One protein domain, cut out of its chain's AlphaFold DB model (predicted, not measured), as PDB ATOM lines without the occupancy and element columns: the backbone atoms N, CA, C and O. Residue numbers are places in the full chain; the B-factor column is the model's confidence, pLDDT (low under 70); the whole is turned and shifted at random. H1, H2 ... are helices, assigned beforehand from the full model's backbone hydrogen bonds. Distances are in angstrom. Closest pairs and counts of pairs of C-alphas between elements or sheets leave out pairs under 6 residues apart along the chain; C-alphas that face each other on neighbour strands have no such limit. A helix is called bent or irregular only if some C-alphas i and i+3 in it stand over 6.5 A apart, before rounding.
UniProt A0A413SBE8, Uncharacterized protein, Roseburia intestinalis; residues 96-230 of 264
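AT A GLANCE: This is residues 96 to 230 of the 264 residues of an uncharacterized protein of Roseburia intestinalis (UniProt A0A413SBE8). Two long helices, H2 and H4, run side by side in opposite directions at a shallow tilt and make a rod; H4 is kinked but runs nearly straight. At one end H5 stands across the rod with short H1 packed on it; at the other, short H3 packs on arm H4a. The printed part has 135 residues with five named helices, H1 to H5 in chain order: all helix, extended, radius of gyration of the C-alphas 22.9 A, spans 70 by 32 by 21 A.

HOW THE PARTS SIT: H1, residues 96 to 102, and H2, residues 105 to 140, touch only at the corner, the closest C-alphas being Met 99 and Val 108, 6.8 A. H4, residues 160 to 206, one helix by its hydrogen bonds, is bent: C-alphas 176 and 179 are 7.0 A apart, and arms H4a, residues 160 to 176, and H4b, residues 179 to 206, stand at 19 degrees. H2 residues 128 to 139 touch H4a at a shallow tilt of 27 degrees, opposite ways, closest C-alphas Leu 132 and Ile 171, 6.2 A. H2 residues 111 to 128 touch H4b at 34.7 degrees, opposite ways, only just short of steep, closest C-alphas Leu 118 and Arg 186, 5.8 A. H3, residues 146 to 152, touches H4a residues 160 to 163, about perpendicular at 83 degrees, closest C-alphas Trp 146 and Arg 160, 7.2 A. H5, residues 214 to 230, touches H1 with residues 217 to 224, about perpendicular at 85 degrees, closest C-alphas Val 96 and Leu 221, 5.5 A. Every O i to N i+4 pair is within hydrogen-bond range in H1, H2, H3, H4a, H4b and H5.

IN THESE COORDINATES: H1 begins at C-alpha 96 (58.406, -34.950, -1.522). H2 is 52.7 A long, H4a 23.8 A, H4b 39.8 A. H5, 24.3 A, ends at C-alpha 230 (54.079, -33.433, -18.264).

THE WHOLE: The C-alphas farthest apart, Arg 158 and Gly 208, are 71.5 A apart. The printed part has no cut and no long link, and no printed residue is under 70 in pLDDT.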
ATOM      1  N   VAL A  96      58.366 -34.080  -0.330       93.25
ATOM      2  CA  VAL A  96      58.406 -34.950  -1.522       93.25
ATOM      3  C   VAL A  96      59.355 -36.121  -1.293       93.25
ATOM      4  O   VAL A  96      58.974 -37.282  -1.446       93.25
ATOM      5  N   SER A  97      60.571 -35.825  -0.834       90.62
ATOM      6  CA  SER A  97      61.581 -36.836  -0.533       90.62
ATOM      7  C   SER A  97      61.119 -37.768   0.585       90.62
ATOM      8  O   SER A  97      61.355 -38.973   0.523       90.62
ATOM      9  N   TYR A  98      60.437 -37.252   1.611       91.44
ATOM     10  CA  TYR A  98      59.850 -38.094   2.653       91.44
ATOM     11  C   TYR A  98      58.795 -39.048   2.094       91.44
ATOM     12  O   TYR A  98      58.835 -40.234   2.421       91.44
ATOM     13  N   MET A  99      57.886 -38.551   1.255       92.00
ATOM     14  CA  MET A  99      56.826 -39.364   0.665       92.00
ATOM     15  C   MET A  99      57.401 -40.482  -0.209       92.00
ATOM     16  O   MET A  99      57.024 -41.632  -0.020       92.00
ATOM     17  N   LEU A 100      58.362 -40.174  -1.084       91.31
ATOM     18  CA  LEU A 100      58.963 -41.146  -2.009       91.31
ATOM     19  C   LEU A 100      59.919 -42.147  -1.340       91.31
ATOM     20  O   LEU A 100      60.116 -43.243  -1.850       91.31
ATOM     21  N   ASN A 101      60.539 -41.782  -0.214       87.56
ATOM     22  CA  ASN A 101      61.417 -42.697   0.526       87.56
ATOM     23  C   ASN A 101      60.655 -43.553   1.545       87.56
ATOM     24  O   ASN A 101      61.105 -44.643   1.894       87.56
ATOM     25  N   SER A 102      59.543 -43.042   2.080       86.19
ATOM     26  CA  SER A 102      58.737 -43.753   3.086       86.19
ATOM     27  C   SER A 102      57.636 -44.599   2.448       86.19
ATOM     28  O   SER A 102      57.157 -45.549   3.068       86.19
ATOM     29  N   TYR A 103      57.234 -44.254   1.224       84.50
ATOM     30  CA  TYR A 103      56.146 -44.872   0.478       84.50
ATOM     31  C   TYR A 103      56.484 -44.966  -1.021       84.50
ATOM     32  O   TYR A 103      57.488 -44.427  -1.471       84.50
ATOM     33  N   SER A 104      55.638 -45.640  -1.805       79.62
ATOM     34  CA  SER A 104      55.724 -45.629  -3.273       79.62
ATOM     35  C   SER A 104      55.115 -44.355  -3.874       79.62
ATOM     36  O   SER A 104      54.384 -43.619  -3.201       79.62
ATOM     37  N   SER A 105      55.358 -44.130  -5.170       80.75
ATOM     38  CA  SER A 105      54.691 -43.084  -5.958       80.75
ATOM     39  C   SER A 105      53.168 -43.128  -5.836       80.75
ATOM     40  O   SER A 105      52.551 -42.071  -5.766       80.75
ATOM     41  N   ASP A 106      52.579 -44.318  -5.688       86.19
ATOM     42  CA  ASP A 106      51.124 -44.503  -5.591       86.19
ATOM     43  C   ASP A 106      50.519 -43.748  -4.401       86.19
ATOM     44  O   ASP A 106      49.387 -43.277  -4.449       86.19
ATOM     45  N   ARG A 107      51.271 -43.608  -3.300       88.06
ATOM     46  CA  ARG A 107      50.816 -42.813  -2.151       88.06
ATOM     47  C   ARG A 107      50.825 -41.321  -2.437       88.06
ATOM     48  O   ARG A 107      49.994 -40.611  -1.879       88.06
ATOM     49  N   VAL A 108      51.743 -40.856  -3.280       91.69
ATOM     50  CA  VAL A 108      51.730 -39.475  -3.765       91.69
ATOM     51  C   VAL A 108      50.540 -39.266  -4.696       91.69
ATOM     52  O   VAL A 108      49.830 -38.286  -4.505       91.69
ATOM     53  N   ASP A 109      50.272 -40.203  -5.614       92.75
ATOM     54  CA  ASP A 109      49.103 -40.146  -6.506       92.75
ATOM     55  C   ASP A 109      47.793 -40.038  -5.691       92.75
ATOM     56  O   ASP A 109      46.979 -39.152  -5.935       92.75
ATOM     57  N   VAL A 110      47.629 -40.852  -4.637       92.12
ATOM     58  CA  VAL A 110      46.467 -40.764  -3.727       92.12
ATOM     59  C   VAL A 110      46.385 -39.409  -3.020       92.12
ATOM     60  O   VAL A 110      45.303 -38.839  -2.898       92.12
ATOM     61  N   LEU A 111      47.509 -38.888  -2.521       93.31
ATOM     62  CA  LEU A 111      47.525 -37.623  -1.786       93.31
ATOM     63  C   LEU A 111      47.175 -36.432  -2.690       93.31
ATOM     64  O   LEU A 111      46.480 -35.519  -2.245       93.31
ATOM     65  N   ILE A 112      47.636 -36.457  -3.943       94.50
ATOM     66  CA  ILE A 112      47.282 -35.469  -4.964       94.50
ATOM     67  C   ILE A 112      45.801 -35.584  -5.332       94.50
ATOM     68  O   ILE A 112      45.110 -34.570  -5.273       94.50
ATOM     69  N   GLY A 113      45.281 -36.794  -5.559       94.44
ATOM     70  CA  GLY A 113      43.852 -37.000  -5.823       94.44
ATOM     71  C   GLY A 113      42.953 -36.467  -4.700       94.44
ATOM     72  O   GLY A 113      41.997 -35.744  -4.961       94.44
ATOM     73  N   CYS A 114      43.312 -36.705  -3.431       94.88
ATOM     74  CA  CYS A 114      42.600 -36.117  -2.287       94.88
ATOM     75  C   CYS A 114      42.608 -34.578  -2.302       94.88
ATOM     76  O   CYS A 114      41.668 -33.946  -1.820       94.88
ATOM     77  N   GLN A 115      43.689 -33.963  -2.787       92.81
ATOM     78  CA  GLN A 115      43.832 -32.511  -2.854       92.81
ATOM     79  C   GLN A 115      43.008 -31.907  -4.001       92.81
ATOM     80  O   GLN A 115      42.447 -30.822  -3.836       92.81
ATOM     81  N   GLU A 116      42.927 -32.592  -5.138       94.00
ATOM     82  CA  GLU A 116      42.083 -32.212  -6.277       94.00
ATOM     83  C   GLU A 116      40.604 -32.320  -5.914       94.00
ATOM     84  O   GLU A 116      39.861 -31.347  -6.037       94.00
ATOM     85  N   GLU A 117      40.203 -33.450  -5.339       96.31
ATOM     86  CA  GLU A 117      38.837 -33.672  -4.872       96.31
ATOM     87  C   GLU A 117      38.437 -32.661  -3.789       96.31
ATOM     88  O   GLU A 117      37.322 -32.139  -3.777       96.31
ATOM     89  N   LEU A 118      39.368 -32.296  -2.903       95.19
ATOM     90  CA  LEU A 118      39.132 -31.237  -1.927       95.19
ATOM     91  C   LEU A 118      38.789 -29.902  -2.608       95.19
ATOM     92  O   LEU A 118      37.885 -29.199  -2.151       95.19
ATOM     93  N   GLN A 119      39.487 -29.556  -3.690       94.19
ATOM     94  CA  GLN A 119      39.216 -28.340  -4.454       94.19
ATOM     95  C   GLN A 119      37.844 -28.400  -5.140       94.19
ATOM     96  O   GLN A 119      37.130 -27.394  -5.170       94.19
ATOM     97  N   GLU A 120      37.455 -29.562  -5.663       96.31
ATOM     98  CA  GLU A 120      36.138 -29.787  -6.268       96.31
ATOM     99  C   GLU A 120      35.013 -29.610  -5.247       96.31
ATOM    100  O   GLU A 120      34.119 -28.789  -5.459       96.31
ATOM    101  N   VAL A 121      35.111 -30.267  -4.091       97.12
ATOM    102  CA  VAL A 121      34.117 -30.158  -3.012       97.12
ATOM    103  C   VAL A 121      34.028 -28.721  -2.481       97.12
ATOM    104  O   VAL A 121      32.947 -28.227  -2.154       97.12
ATOM    105  N   GLU A 122      35.147 -27.995  -2.397       96.19
ATOM    106  CA  GLU A 122      35.138 -26.577  -2.024       96.19
ATOM    107  C   GLU A 122      34.412 -25.698  -3.053       96.19
ATOM    108  O   GLU A 122      33.677 -24.775  -2.668       96.19
ATOM    109  N   ASN A 123      34.567 -26.002  -4.342       96.56
ATOM    110  CA  ASN A 123      33.844 -25.331  -5.418       96.56
ATOM    111  C   ASN A 123      32.345 -25.654  -5.371       96.56
ATOM    112  O   ASN A 123      31.528 -24.744  -5.512       96.56
ATOM    113  N   GLU A 124      31.969 -26.910  -5.126       95.94
ATOM    114  CA  GLU A 124      30.572 -27.325  -4.952       95.94
ATOM    115  C   GLU A 124      29.919 -26.607  -3.773       95.94
ATOM    116  O   GLU A 124      28.907 -25.937  -3.952       95.94
ATOM    117  N   ILE A 125      30.550 -26.618  -2.594       96.31
ATOM    118  CA  ILE A 125      30.055 -25.887  -1.415       96.31
ATOM    119  C   ILE A 125      29.863 -24.396  -1.722       96.31
ATOM    120  O   ILE A 125      28.953 -23.764  -1.177       96.31
ATOM    121  N   SER A 126      30.740 -23.807  -2.534       97.06
ATOM    122  CA  SER A 126      30.638 -22.399  -2.923       97.06
ATOM    123  C   SER A 126      29.430 -22.164  -3.834       97.06
ATOM    124  O   SER A 126      28.629 -21.278  -3.537       97.06
ATOM    125  N   LYS A 127      29.227 -23.013  -4.850       96.12
ATOM    126  CA  LYS A 127      28.049 -22.972  -5.732       96.12
ATOM    127  C   LYS A 127      26.743 -23.164  -4.961       96.12
ATOM    128  O   LYS A 127      25.833 -22.353  -5.113       96.12
ATOM    129  N   SER A 128      26.663 -24.154  -4.068       95.44
ATOM    130  CA  SER A 128      25.454 -24.395  -3.268       95.44
ATOM    131  C   SER A 128      25.131 -23.202  -2.360       95.44
ATOM    132  O   SER A 128      23.968 -22.867  -2.159       95.44
ATOM    133  N   LYS A 129      26.142 -22.493  -1.835       96.19
ATOM    134  CA  LYS A 129      25.924 -21.255  -1.060       96.19
ATOM    135  C   LYS A 129      25.415 -20.094  -1.911       96.19
ATOM    136  O   LYS A 129      24.605 -19.312  -1.419       96.19
ATOM    137  N   GLU A 130      25.906 -19.948  -3.138       96.94
ATOM    138  CA  GLU A 130      25.426 -18.923  -4.072       96.94
ATOM    139  C   GLU A 130      23.967 -19.181  -4.456       96.94
ATOM    140  O   GLU A 130      23.142 -18.274  -4.356       96.94
ATOM    141  N   GLN A 131      23.629 -20.432  -4.780       95.06
ATOM    142  CA  GLN A 131      22.260 -20.853  -5.073       95.06
ATOM    143  C   GLN A 131      21.328 -20.657  -3.870       95.06
ATOM    144  O   GLN A 131      20.228 -20.124  -4.013       95.06
ATOM    145  N   LEU A 132      21.783 -21.014  -2.666       96.25
ATOM    146  CA  LEU A 132      21.044 -20.769  -1.428       96.25
ATOM    147  C   LEU A 132      20.715 -19.278  -1.257       96.25
ATOM    148  O   LEU A 132      19.584 -18.923  -0.926       96.25
ATOM    149  N   LEU A 133      21.698 -18.403  -1.488       96.38
ATOM    150  CA  LEU A 133      21.511 -16.958  -1.393       96.38
ATOM    151  C   LEU A 133      20.544 -16.445  -2.469       96.38
ATOM    152  O   LEU A 133      19.716 -15.584  -2.180       96.38
ATOM    153  N   GLU A 134      20.615 -16.979  -3.689       95.44
ATOM    154  CA  GLU A 134      19.669 -16.663  -4.760       95.44
ATOM    155  C   GLU A 134      18.236 -17.015  -4.350       95.44
ATOM    156  O   GLU A 134      17.354 -16.158  -4.413       95.44
ATOM    157  N   TYR A 135      18.003 -18.233  -3.860       93.69
ATOM    158  CA  TYR A 135      16.678 -18.678  -3.423       93.69
ATOM    159  C   TYR A 135      16.144 -17.836  -2.262       93.69
ATOM    160  O   TYR A 135      14.992 -17.399  -2.287       93.69
ATOM    161  N   GLN A 136      16.993 -17.517  -1.283       94.69
ATOM    162  CA  GLN A 136      16.630 -16.621  -0.185       94.69
ATOM    163  C   GLN A 136      16.266 -15.216  -0.682       94.69
ATOM    164  O   GLN A 136      15.306 -14.619  -0.193       94.69
ATOM    165  N   ASN A 137      16.996 -14.678  -1.660       95.00
ATOM    166  CA  ASN A 137      16.685 -13.378  -2.249       95.00
ATOM    167  C   ASN A 137      15.352 -13.405  -3.004       95.00
ATOM    168  O   ASN A 137      14.549 -12.493  -2.822       95.00
ATOM    169  N   LYS A 138      15.082 -14.460  -3.786       92.81
ATOM    170  CA  LYS A 138      13.803 -14.646  -4.492       92.81
ATOM    171  C   LYS A 138      12.614 -14.691  -3.530       92.81
ATOM    172  O   LYS A 138      11.597 -14.056  -3.791       92.81
ATOM    173  N   LEU A 139      12.744 -15.401  -2.406       91.94
ATOM    174  CA  LEU A 139      11.695 -15.462  -1.380       91.94
ATOM    175  C   LEU A 139      11.471 -14.110  -0.687       91.94
ATOM    176  O   LEU A 139      10.328 -13.730  -0.428       91.94
ATOM    177  N   ASN A 140      12.549 -13.378  -0.399       91.81
ATOM    178  CA  ASN A 140      12.488 -12.098   0.309       91.81
ATOM    179  C   ASN A 140      12.069 -10.921  -0.589       91.81
ATOM    180  O   ASN A 140      11.593  -9.899  -0.086       91.81
ATOM    181  N   ASP A 141      12.233 -11.037  -1.906       93.31
ATOM    182  CA  ASP A 141      11.848 -10.003  -2.857       93.31
ATOM    183  C   ASP A 141      10.355 -10.094  -3.206       93.31
ATOM    184  O   ASP A 141       9.886 -10.897  -4.017       93.31
ATOM    185  N   SER A 142       9.571  -9.195  -2.606       85.31
ATOM    186  CA  SER A 142       8.139  -9.075  -2.896       85.31
ATOM    187  C   SER A 142       7.821  -8.805  -4.376       85.31
ATOM    188  O   SER A 142       6.726  -9.166  -4.812       85.31
ATOM    189  N   SER A 143       8.765  -8.214  -5.121       89.50
ATOM    190  CA  SER A 143       8.651  -7.829  -6.532       89.50
ATOM    191  C   SER A 143       9.172  -8.876  -7.521       89.50
ATOM    192  O   SER A 143       9.083  -8.656  -8.728       89.50
ATOM    193  N   TYR A 144       9.668 -10.015  -7.028       90.94
ATOM    194  CA  TYR A 144      10.130 -11.116  -7.867       90.94
ATOM    195  C   TYR A 144       8.994 -11.698  -8.723       90.94
ATOM    196  O   TYR A 144       7.921 -12.040  -8.214       90.94
ATOM    197  N   ASP A 145       9.241 -11.828 -10.028       91.38
ATOM    198  CA  ASP A 145       8.298 -12.366 -11.015       91.38
ATOM    199  C   ASP A 145       8.315 -13.904 -11.010       91.38
ATOM    200  O   ASP A 145       8.863 -14.562 -11.897       91.38
ATOM    201  N   TRP A 146       7.748 -14.478  -9.950       91.94
ATOM    202  CA  TRP A 146       7.676 -15.925  -9.760       91.94
ATOM    203  C   TRP A 146       6.789 -16.609 -10.813       91.94
ATOM    204  O   TRP A 146       7.103 -17.718 -11.233       91.94
ATOM    205  N   GLU A 147       5.721 -15.954 -11.291       90.88
ATOM    206  CA  GLU A 147       4.808 -16.514 -12.305       90.88
ATOM    207  C   GLU A 147       5.553 -16.837 -13.604       90.88
ATOM    208  O   GLU A 147       5.325 -17.881 -14.223       90.88
ATOM    209  N   ARG A 148       6.491 -15.966 -13.994       92.81
ATOM    210  CA  ARG A 148       7.356 -16.199 -15.144       92.81
ATOM    211  C   ARG A 148       8.274 -17.405 -14.952       92.81
ATOM    212  O   ARG A 148       8.370 -18.215 -15.869       92.81
ATOM    213  N   GLU A 149       8.922 -17.549 -13.794       90.75
ATOM    214  CA  GLU A 149       9.777 -18.716 -13.515       90.75
ATOM    215  C   GLU A 149       8.965 -20.020 -13.547       90.75
ATOM    216  O   GLU A 149       9.404 -21.009 -14.137       90.75
ATOM    217  N   VAL A 150       7.758 -20.012 -12.974       91.12
ATOM    218  CA  VAL A 150       6.836 -21.156 -12.998       91.12
ATOM    219  C   VAL A 150       6.472 -21.555 -14.424       91.12
ATOM    220  O   VAL A 150       6.490 -22.744 -14.743       91.12
ATOM    221  N   ALA A 151       6.194 -20.583 -15.295       91.12
ATOM    222  CA  ALA A 151       5.899 -20.839 -16.700       91.12
ATOM    223  C   ALA A 151       7.124 -21.339 -17.487       91.12
ATOM    224  O   ALA A 151       7.001 -22.277 -18.268       91.12
ATOM    225  N   GLU A 152       8.301 -20.736 -17.286       93.19
ATOM    226  CA  GLU A 152       9.537 -21.099 -17.997       93.19
ATOM    227  C   GLU A 152      10.052 -22.494 -17.610       93.19
ATOM    228  O   GLU A 152      10.598 -23.204 -18.456       93.19
ATOM    229  N   ARG A 153       9.881 -22.893 -16.346       90.25
ATOM    230  CA  ARG A 153      10.361 -24.175 -15.803       90.25
ATOM    231  C   ARG A 153       9.267 -25.242 -15.695       90.25
ATOM    232  O   ARG A 153       9.542 -26.320 -15.179       90.25
ATOM    233  N   GLU A 154       8.055 -24.936 -16.161       91.62
ATOM    234  CA  GLU A 154       6.871 -25.805 -16.090       91.62
ATOM    235  C   GLU A 154       6.616 -26.364 -14.672       91.62
ATOM    236  O   GLU A 154       6.311 -27.544 -14.483       91.62
ATOM    237  N   LEU A 155       6.767 -25.511 -13.650       90.38
ATOM    238  CA  LEU A 155       6.670 -25.924 -12.248       90.38
ATOM    239  C   LEU A 155       5.213 -26.218 -11.839       90.38
ATOM    240  O   LEU A 155       4.289 -25.531 -12.281       90.38
ATOM    241  N   PRO A 156       4.969 -27.204 -10.955       89.88
ATOM    242  CA  PRO A 156       3.626 -27.649 -10.583       89.88
ATOM    243  C   PRO A 156       2.952 -26.770  -9.510       89.88
ATOM    244  O   PRO A 156       2.148 -27.275  -8.729       89.88
ATOM    245  N   CYS A 157       3.250 -25.473  -9.455       88.19
ATOM    246  CA  CYS A 157       2.679 -24.528  -8.491       88.19
ATOM    247  C   CYS A 157       1.678 -23.573  -9.160       88.19
ATOM    248  O   CYS A 157       1.853 -23.135 -10.295       88.19
ATOM    249  N   ARG A 158       0.579 -23.277  -8.457       87.81
ATOM    250  CA  ARG A 158      -0.535 -22.438  -8.936       87.81
ATOM    251  C   ARG A 158      -0.678 -21.141  -8.153       87.81
ATOM    252  O   ARG A 158      -1.363 -20.231  -8.619       87.81
ATOM    253  N   THR A 159      -0.067 -21.064  -6.975       92.75
ATOM    254  CA  THR A 159      -0.055 -19.870  -6.127       92.75
ATOM    255  C   THR A 159       1.368 -19.496  -5.721       92.75
ATOM    256  O   THR A 159       2.288 -20.317  -5.773       92.75
ATOM    257  N   ARG A 160       1.541 -18.242  -5.283       89.69
ATOM    258  CA  ARG A 160       2.818 -17.755  -4.751       89.69
ATOM    259  C   ARG A 160       3.230 -18.540  -3.508       89.69
ATOM    260  O   ARG A 160       4.415 -18.776  -3.313       89.69
ATOM    261  N   GLU A 161       2.263 -18.928  -2.679       92.38
ATOM    262  CA  GLU A 161       2.489 -19.726  -1.476       92.38
ATOM    263  C   GLU A 161       3.032 -21.117  -1.823       92.38
ATOM    264  O   GLU A 161       4.060 -21.501  -1.279       92.38
ATOM    265  N   GLU A 162       2.422 -21.825  -2.781       93.00
ATOM    266  CA  GLU A 162       2.892 -23.147  -3.231       93.00
ATOM    267  C   GLU A 162       4.305 -23.078  -3.841       93.00
ATOM    268  O   GLU A 162       5.138 -23.948  -3.599       93.00
ATOM    269  N   TRP A 163       4.604 -22.025  -4.613       94.62
ATOM    270  CA  TRP A 163       5.958 -21.790  -5.131       94.62
ATOM    271  C   TRP A 163       6.960 -21.495  -4.005       94.62
ATOM    272  O   TRP A 163       8.071 -22.024  -4.017       94.62
ATOM    273  N   ALA A 164       6.574 -20.674  -3.024       93.38
ATOM    274  CA  ALA A 164       7.439 -20.316  -1.907       93.38
ATOM    275  C   ALA A 164       7.738 -21.520  -1.000       93.38
ATOM    276  O   ALA A 164       8.876 -21.669  -0.567       93.38
ATOM    277  N   GLU A 165       6.751 -22.385  -0.749       93.62
ATOM    278  CA  GLU A 165       6.936 -23.648  -0.023       93.62
ATOM    279  C   GLU A 165       7.928 -24.562  -0.748       93.62
ATOM    280  O   GLU A 165       8.877 -25.025  -0.126       93.62
ATOM    281  N   MET A 166       7.790 -24.735  -2.066       93.38
ATOM    282  CA  MET A 166       8.721 -25.542  -2.866       93.38
ATOM    283  C   MET A 166      10.165 -25.012  -2.799       93.38
ATOM    284  O   MET A 166      11.100 -25.770  -2.560       93.38
ATOM    285  N   ILE A 167      10.369 -23.700  -2.971       93.69
ATOM    286  CA  ILE A 167      11.708 -23.097  -2.851       93.69
ATOM    287  C   ILE A 167      12.243 -23.219  -1.416       93.69
ATOM    288  O   ILE A 167      13.443 -23.403  -1.215       93.69
ATOM    289  N   GLN A 168      11.373 -23.121  -0.408       95.12
ATOM    290  CA  GLN A 168      11.763 -23.303   0.986       95.12
ATOM    291  C   GLN A 168      12.180 -24.752   1.279       95.12
ATOM    292  O   GLN A 168      13.157 -24.949   1.994       95.12
ATOM    293  N   GLU A 169      11.507 -25.750   0.697       94.62
ATOM    294  CA  GLU A 169      11.914 -27.159   0.780       94.62
ATOM    295  C   GLU A 169      13.307 -27.379   0.170       94.62
ATOM    296  O   GLU A 169      14.146 -28.032   0.793       94.62
ATOM    297  N   ASP A 170      13.599 -26.771  -0.986       93.94
ATOM    298  CA  ASP A 170      14.936 -26.818  -1.597       93.94
ATOM    299  C   ASP A 170      16.003 -26.163  -0.699       93.94
ATOM    300  O   ASP A 170      17.099 -26.701  -0.516       93.94
ATOM    301  N   ILE A 171      15.696 -24.997  -0.112       96.25
ATOM    302  CA  ILE A 171      16.571 -24.316   0.860       96.25
ATOM    303  C   ILE A 171      16.841 -25.216   2.068       96.25
ATOM    304  O   ILE A 171      17.993 -25.347   2.497       96.25
ATOM    305  N   ASP A 172      15.794 -25.822   2.622       96.88
ATOM    306  CA  ASP A 172      15.890 -26.675   3.798       96.88
ATOM    307  C   ASP A 172      16.710 -27.928   3.489       96.88
ATOM    308  O   ASP A 172      17.607 -28.261   4.266       96.88
ATOM    309  N   TYR A 173      16.497 -28.563   2.332       95.31
ATOM    310  CA  TYR A 173      17.311 -29.683   1.856       95.31
ATOM    311  C   TYR A 173      18.793 -29.300   1.743       95.31
ATOM    312  O   TYR A 173      19.657 -29.983   2.300       95.31
ATOM    313  N   MET A 174      19.105 -28.167   1.104       96.50
ATOM    314  CA  MET A 174      20.488 -27.699   0.970       96.50
ATOM    315  C   MET A 174      21.151 -27.441   2.332       96.50
ATOM    316  O   MET A 174      22.322 -27.771   2.531       96.50
ATOM    317  N   ILE A 175      20.430 -26.842   3.286       96.38
ATOM    318  CA  ILE A 175      20.959 -26.510   4.620       96.38
ATOM    319  C   ILE A 175      21.122 -27.750   5.500       96.38
ATOM    320  O   ILE A 175      22.094 -27.819   6.260       96.38
ATOM    321  N   GLN A 176      20.168 -28.679   5.449       95.75
ATOM    322  CA  GLN A 176      20.100 -29.818   6.364       95.75
ATOM    323  C   GLN A 176      20.900 -31.023   5.865       95.75
ATOM    324  O   GLN A 176      21.488 -31.722   6.687       95.75
ATOM    325  N   GLU A 177      20.976 -31.230   4.550       94.44
ATOM    326  CA  GLU A 177      21.579 -32.424   3.954       94.44
ATOM    327  C   GLU A 177      22.829 -32.086   3.136       94.44
ATOM    328  O   GLU A 177      23.940 -32.429   3.541       94.44
ATOM    329  N   GLU A 178      22.679 -31.362   2.025       93.94
ATOM    330  CA  GLU A 178      23.753 -31.187   1.034       93.94
ATOM    331  C   GLU A 178      24.986 -30.468   1.614       93.94
ATOM    332  O   GLU A 178      26.105 -30.992   1.599       93.94
ATOM    333  N   LEU A 179      24.800 -29.274   2.193       95.56
ATOM    334  CA  LEU A 179      25.910 -28.487   2.734       95.56
ATOM    335  C   LEU A 179      26.621 -29.187   3.905       95.56
ATOM    336  O   LEU A 179      27.855 -29.120   3.954       95.56
ATOM    337  N   PRO A 180      25.925 -29.803   4.882       96.94
ATOM    338  CA  PRO A 180      26.575 -30.589   5.928       96.94
ATOM    339  C   PRO A 180      27.353 -31.793   5.398       96.94
ATOM    340  O   PRO A 180      28.496 -31.975   5.819       96.94
ATOM    341  N   GLN A 181      26.786 -32.564   4.465       95.88
ATOM    342  CA  GLN A 181      27.451 -33.732   3.877       95.88
ATOM    343  C   GLN A 181      28.737 -33.321   3.148       95.88
ATOM    344  O   GLN A 181      29.813 -33.839   3.460       95.88
ATOM    345  N   ASN A 182      28.670 -32.301   2.288       95.31
ATOM    346  CA  ASN A 182      29.840 -31.807   1.559       95.31
ATOM    347  C   ASN A 182      30.898 -31.214   2.503       95.31
ATOM    348  O   ASN A 182      32.094 -31.456   2.339       95.31
ATOM    349  N   LYS A 183      30.493 -30.478   3.551       96.06
ATOM    350  CA  LYS A 183      31.432 -29.976   4.575       96.06
ATOM    351  C   LYS A 183      32.109 -31.109   5.337       96.06
ATOM    352  O   LYS A 183      33.309 -31.022   5.586       96.06
ATOM    353  N   GLN A 184      31.358 -32.142   5.712       97.12
ATOM    354  CA  GLN A 184      31.908 -33.310   6.388       97.12
ATOM    355  C   GLN A 184      32.930 -34.012   5.492       97.12
ATOM    356  O   GLN A 184      34.019 -34.336   5.964       97.12
ATOM    357  N   TYR A 185      32.607 -34.203   4.215       96.44
ATOM    358  CA  TYR A 185      33.510 -34.838   3.266       96.44
ATOM    359  C   TYR A 185      34.791 -34.021   3.046       96.44
ATOM    360  O   TYR A 185      35.898 -34.529   3.232       96.44
ATOM    361  N   ARG A 186      34.654 -32.709   2.822       96.88
ATOM    362  CA  ARG A 186      35.776 -31.758   2.778       96.88
ATOM    363  C   ARG A 186      36.681 -31.871   4.007       96.88
ATOM    364  O   ARG A 186      37.905 -31.854   3.893       96.88
ATOM    365  N   ASP A 187      36.097 -31.954   5.201       96.31
ATOM    366  CA  ASP A 187      36.864 -32.026   6.447       96.31
ATOM    367  C   ASP A 187      37.587 -33.373   6.603       96.31
ATOM    368  O   ASP A 187      38.695 -33.408   7.145       96.31
ATOM    369  N   GLN A 188      37.019 -34.465   6.080       95.56
ATOM    370  CA  GLN A 188      37.689 -35.767   6.004       95.56
ATOM    371  C   GLN A 188      38.904 -35.721   5.070       95.56
ATOM    372  O   GLN A 188      39.989 -36.130   5.488       95.56
ATOM    373  N   LEU A 189      38.758 -35.159   3.865       95.19
ATOM    374  CA  LEU A 189      39.862 -34.987   2.912       95.19
ATOM    375  C   LEU A 189      40.976 -34.113   3.501       95.19
ATOM    376  O   LEU A 189      42.136 -34.523   3.560       95.19
ATOM    377  N   ARG A 190      40.621 -32.944   4.054       95.12
ATOM    378  CA  ARG A 190      41.576 -32.046   4.732       95.12
ATOM    379  C   ARG A 190      42.326 -32.742   5.856       95.12
ATOM    380  O   ARG A 190      43.521 -32.505   6.035       95.12
ATOM    381  N   LYS A 191      41.629 -33.567   6.639       94.81
ATOM    382  CA  LYS A 191      42.239 -34.335   7.721       94.81
ATOM    383  C   LYS A 191      43.221 -35.368   7.171       94.81
ATOM    384  O   LYS A 191      44.347 -35.397   7.651       94.81
ATOM    385  N   ALA A 192      42.835 -36.142   6.158       93.12
ATOM    386  CA  ALA A 192      43.696 -37.155   5.550       93.12
ATOM    387  C   ALA A 192      44.998 -36.549   4.997       93.12
ATOM    388  O   ALA A 192      46.087 -37.013   5.336       93.12
ATOM    389  N   VAL A 193      44.899 -35.456   4.231       94.12
ATOM    390  CA  VAL A 193      46.077 -34.770   3.671       94.12
ATOM    391  C   VAL A 193      46.975 -34.224   4.786       94.12
ATOM    392  O   VAL A 193      48.197 -34.391   4.772       94.12
ATOM    393  N   ARG A 194      46.372 -33.598   5.803       94.94
ATOM    394  CA  ARG A 194      47.110 -33.001   6.921       94.94
ATOM    395  C   ARG A 194      47.786 -34.041   7.809       94.94
ATOM    396  O   ARG A 194      48.857 -33.761   8.339       94.94
ATOM    397  N   GLU A 195      47.189 -35.216   7.982       94.50
ATOM    398  CA  GLU A 195      47.770 -36.305   8.770       94.50
ATOM    399  C   GLU A 195      49.074 -36.828   8.157       94.50
ATOM    400  O   GLU A 195      50.035 -37.039   8.896       94.50
ATOM    401  N   GLU A 196      49.155 -36.986   6.833       93.06
ATOM    402  CA  GLU A 196      50.401 -37.416   6.179       93.06
ATOM    403  C   GLU A 196      51.517 -36.381   6.331       93.06
ATOM    404  O   GLU A 196      52.652 -36.718   6.683       93.06
ATOM    405  N   TRP A 197      51.188 -35.102   6.159       95.25
ATOM    406  CA  TRP A 197      52.167 -34.043   6.368       95.25
ATOM    407  C   TRP A 197      52.587 -33.904   7.843       95.25
ATOM    408  O   TRP A 197      53.749 -33.639   8.145       95.25
ATOM    409  N   GLU A 198      51.688 -34.152   8.795       94.44
ATOM    410  CA  GLU A 198      52.034 -34.130  10.219       94.44
ATOM    411  C   GLU A 198      52.989 -35.279  10.594       94.44
ATOM    412  O   GLU A 198      53.921 -35.067  11.374       94.44
ATOM    413  N   LYS A 199      52.841 -36.471   9.995       93.50
ATOM    414  CA  LYS A 199      53.814 -37.571  10.158       93.50
ATOM    415  C   LYS A 199      55.205 -37.160   9.671       93.50
ATOM    416  O   LYS A 199      56.199 -37.417  10.359       93.50
ATOM    417  N   TYR A 200      55.275 -36.484   8.523       93.56
ATOM    418  CA  TYR A 200      56.513 -35.895   8.017       93.56
ATOM    419  C   TYR A 200      57.098 -34.884   9.008       93.56
ATOM    420  O   TYR A 200      58.252 -35.027   9.425       93.56
ATOM    421  N   ARG A 201      56.295 -33.907   9.446       93.56
ATOM    422  CA  ARG A 201      56.716 -32.864  10.390       93.56
ATOM    423  C   ARG A 201      57.298 -33.471  11.669       93.56
ATOM    424  O   ARG A 201      58.388 -33.084  12.091       93.56
ATOM    425  N   GLN A 202      56.614 -34.450  12.260       92.25
ATOM    426  CA  GLN A 202      57.079 -35.144  13.464       92.25
ATOM    427  C   GLN A 202      58.389 -35.902  13.218       92.25
ATOM    428  O   GLN A 202      59.299 -35.860  14.048       92.25
ATOM    429  N   SER A 203      58.525 -36.558  12.061       90.12
ATOM    430  CA  SER A 203      59.762 -37.244  11.674       90.12
ATOM    431  C   SER A 203      60.956 -36.287  11.598       90.12
ATOM    432  O   SER A 203      62.031 -36.594  12.120       90.12
ATOM    433  N   GLN A 204      60.771 -35.104  11.007       89.81
ATOM    434  CA  GLN A 204      61.820 -34.085  10.906       89.81
ATOM    435  C   GLN A 204      62.154 -33.450  12.258       89.81
ATOM    436  O   GLN A 204      63.331 -33.272  12.581       89.81
ATOM    437  N   GLN A 205      61.143 -33.180  13.086       88.44
ATOM    438  CA  GLN A 205      61.340 -32.635  14.427       88.44
ATOM    439  C   GLN A 205      62.154 -33.591  15.311       88.44
ATOM    440  O   GLN A 205      63.080 -33.154  15.995       88.44
ATOM    441  N   ASN A 206      61.891 -34.900  15.231       88.56
ATOM    442  CA  ASN A 206      62.672 -35.926  15.932       88.56
ATOM    443  C   ASN A 206      64.146 -35.965  15.490       88.56
ATOM    444  O   ASN A 206      65.009 -36.410  16.244       88.56
ATOM    445  N   ARG A 207      64.447 -35.486  14.277       86.56
ATOM    446  CA  ARG A 207      65.806 -35.354  13.729       86.56
ATOM    447  C   ARG A 207      66.432 -33.979  13.994       86.56
ATOM    448  O   ARG A 207      67.543 -33.730  13.538       86.56
ATOM    449  N   GLY A 208      65.736 -33.089  14.707       86.44
ATOM    450  CA  GLY A 208      66.195 -31.729  14.999       86.44
ATOM    451  C   GLY A 208      66.232 -30.805  13.778       86.44
ATOM    452  O   GLY A 208      66.948 -29.806  13.802       86.44
ATOM    453  N   LYS A 209      65.502 -31.136  12.705       85.88
ATOM    454  CA  LYS A 209      65.449 -30.339  11.475       85.88
ATOM    455  C   LYS A 209      64.278 -29.357  11.502       85.88
ATOM    456  O   LYS A 209      63.215 -29.658  12.044       85.88
ATOM    457  N   SER A 210      64.472 -28.185  10.899       82.62
ATOM    458  CA  SER A 210      63.382 -27.240  10.642       82.62
ATOM    459  C   SER A 210      62.462 -27.781   9.552       82.62
ATOM    460  O   SER A 210      62.941 -28.314   8.554       82.62
ATOM    461  N   VAL A 211      61.157 -27.599   9.734       86.75
ATOM    462  CA  VAL A 211      60.117 -27.981   8.770       86.75
ATOM    463  C   VAL A 211      59.516 -26.714   8.176       86.75
ATOM    464  O   VAL A 211      59.373 -25.722   8.895       86.75
ATOM    465  N   GLY A 212      59.194 -26.745   6.882       86.25
ATOM    466  CA  GLY A 212      58.459 -25.673   6.214       86.25
ATOM    467  C   GLY A 212      57.009 -25.569   6.690       86.25
ATOM    468  O   GLY A 212      56.575 -26.238   7.636       86.25
ATOM    469  N   THR A 213      56.243 -24.702   6.038       93.88
ATOM    470  CA  THR A 213      54.788 -24.663   6.223       93.88
ATOM    471  C   THR A 213      54.104 -25.774   5.427       93.88
ATOM    472  O   THR A 213      54.663 -26.312   4.472       93.88
ATOM    473  N   PHE A 214      52.878 -26.121   5.824       93.69
ATOM    474  CA  PHE A 214      52.080 -27.122   5.109       93.69
ATOM    475  C   PHE A 214      51.863 -26.704   3.652       93.69
ATOM    476  O   PHE A 214      52.003 -27.512   2.742       93.69
ATOM    477  N   GLU A 215      51.566 -25.426   3.440       93.88
ATOM    478  CA  GLU A 215      51.277 -24.847   2.136       93.88
ATOM    479  C   GLU A 215      52.497 -24.904   1.201       93.88
ATOM    480  O   GLU A 215      52.367 -25.331   0.056       93.88
ATOM    481  N   GLU A 216      53.688 -24.542   1.688       93.56
ATOM    482  CA  GLU A 216      54.929 -24.603   0.900       93.56
ATOM    483  C   GLU A 216      55.291 -26.040   0.500       93.56
ATOM    484  O   GLU A 216      55.677 -26.294  -0.641       93.56
ATOM    485  N   ASP A 217      55.168 -26.989   1.429       94.50
ATOM    486  CA  ASP A 217      55.500 -28.391   1.175       94.50
ATOM    487  C   ASP A 217      54.494 -29.058   0.227       94.50
ATOM    488  O   ASP A 217      54.892 -29.810  -0.666       94.50
ATOM    489  N   MET A 218      53.202 -28.744   0.366       94.31
ATOM    490  CA  MET A 218      52.176 -29.198  -0.576       94.31
ATOM    491  C   MET A 218      52.387 -28.609  -1.969       94.31
ATOM    492  O   MET A 218      52.268 -29.333  -2.957       94.31
ATOM    493  N   GLN A 219      52.771 -27.334  -2.067       94.44
ATOM    494  CA  GLN A 219      53.065 -26.709  -3.353       94.44
ATOM    495  C   GLN A 219      54.238 -27.399  -4.062       94.44
ATOM    496  O   GLN A 219      54.166 -27.653  -5.264       94.44
ATOM    497  N   LYS A 220      55.307 -27.744  -3.335       94.06
ATOM    498  CA  LYS A 220      56.434 -28.507  -3.899       94.06
ATOM    499  C   LYS A 220      56.001 -29.885  -4.391       94.06
ATOM    500  O   LYS A 220      56.414 -30.296  -5.473       94.06
ATOM    501  N   LEU A 221      55.156 -30.580  -3.626       94.12
ATOM    502  CA  LEU A 221      54.623 -31.885  -4.017       94.12
ATOM    503  C   LEU A 221      53.802 -31.799  -5.307       94.12
ATOM    504  O   LEU A 221      54.030 -32.584  -6.224       94.12
ATOM    505  N   GLN A 222      52.917 -30.808  -5.412       94.62
ATOM    506  CA  GLN A 222      52.128 -30.554  -6.620       94.62
ATOM    507  C   GLN A 222      53.012 -30.195  -7.821       94.62
ATOM    508  O   GLN A 222      52.788 -30.690  -8.920       94.62
ATOM    509  N   GLN A 223      54.047 -29.372  -7.627       95.12
ATOM    510  CA  GLN A 223      54.991 -29.027  -8.696       95.12
ATOM    511  C   GLN A 223      55.765 -30.246  -9.202       95.12
ATOM    512  O   GLN A 223      55.939 -30.405 -10.410       95.12
ATOM    513  N   TRP A 224      56.221 -31.106  -8.290       94.88
ATOM    514  CA  TRP A 224      56.863 -32.365  -8.651       94.88
ATOM    515  C   TRP A 224      55.907 -33.269  -9.437       94.88
ATOM    516  O   TRP A 224      56.291 -33.801 -10.480       94.88
ATOM    517  N   TYR A 225      54.656 -33.382  -8.979       94.31
ATOM    518  CA  TYR A 225      53.629 -34.200  -9.618       94.31
ATOM    519  C   TYR A 225      53.322 -33.740 -11.041       94.31
ATOM    520  O   TYR A 225      53.465 -34.506 -11.989       94.31
ATOM    521  N   LEU A 226      53.031 -32.450 -11.201       93.81
ATOM    522  CA  LEU A 226      52.757 -31.844 -12.498       93.81
ATOM    523  C   LEU A 226      53.931 -32.041 -13.462       93.81
ATOM    524  O   LEU A 226      53.742 -32.307 -14.647       93.81
ATOM    525  N   LYS A 227      55.172 -31.928 -12.969       92.81
ATOM    526  CA  LYS A 227      56.353 -32.150 -13.805       92.81
ATOM    527  C   LYS A 227      56.482 -33.614 -14.238       92.81
ATOM    528  O   LYS A 227      56.868 -33.854 -15.382       92.81
ATOM    529  N   LYS A 228      56.166 -34.571 -13.357       93.00
ATOM    530  CA  LYS A 228      56.092 -36.006 -13.680       93.00
ATOM    531  C   LYS A 228      55.042 -36.251 -14.769       93.00
ATOM    532  O   LYS A 228      55.379 -36.879 -15.767       93.00
ATOM    533  N   GLU A 229      53.833 -35.714 -14.626       92.12
ATOM    534  CA  GLU A 229      52.752 -35.884 -15.609       92.12
ATOM    535  C   GLU A 229      53.107 -35.295 -16.975       92.12
ATOM    536  O   GLU A 229      53.042 -35.999 -17.977       92.12
ATOM    537  N   GLN A 230      53.611 -34.058 -17.019       91.50
ATOM    538  CA  GLN A 230      54.079 -33.433 -18.264       91.50
ATOM    539  C   GLN A 230      55.144 -34.282 -18.964       91.50
ATOM    540  O   GLN A 230      55.146 -34.434 -20.188       91.50
TER     541      GLN A 230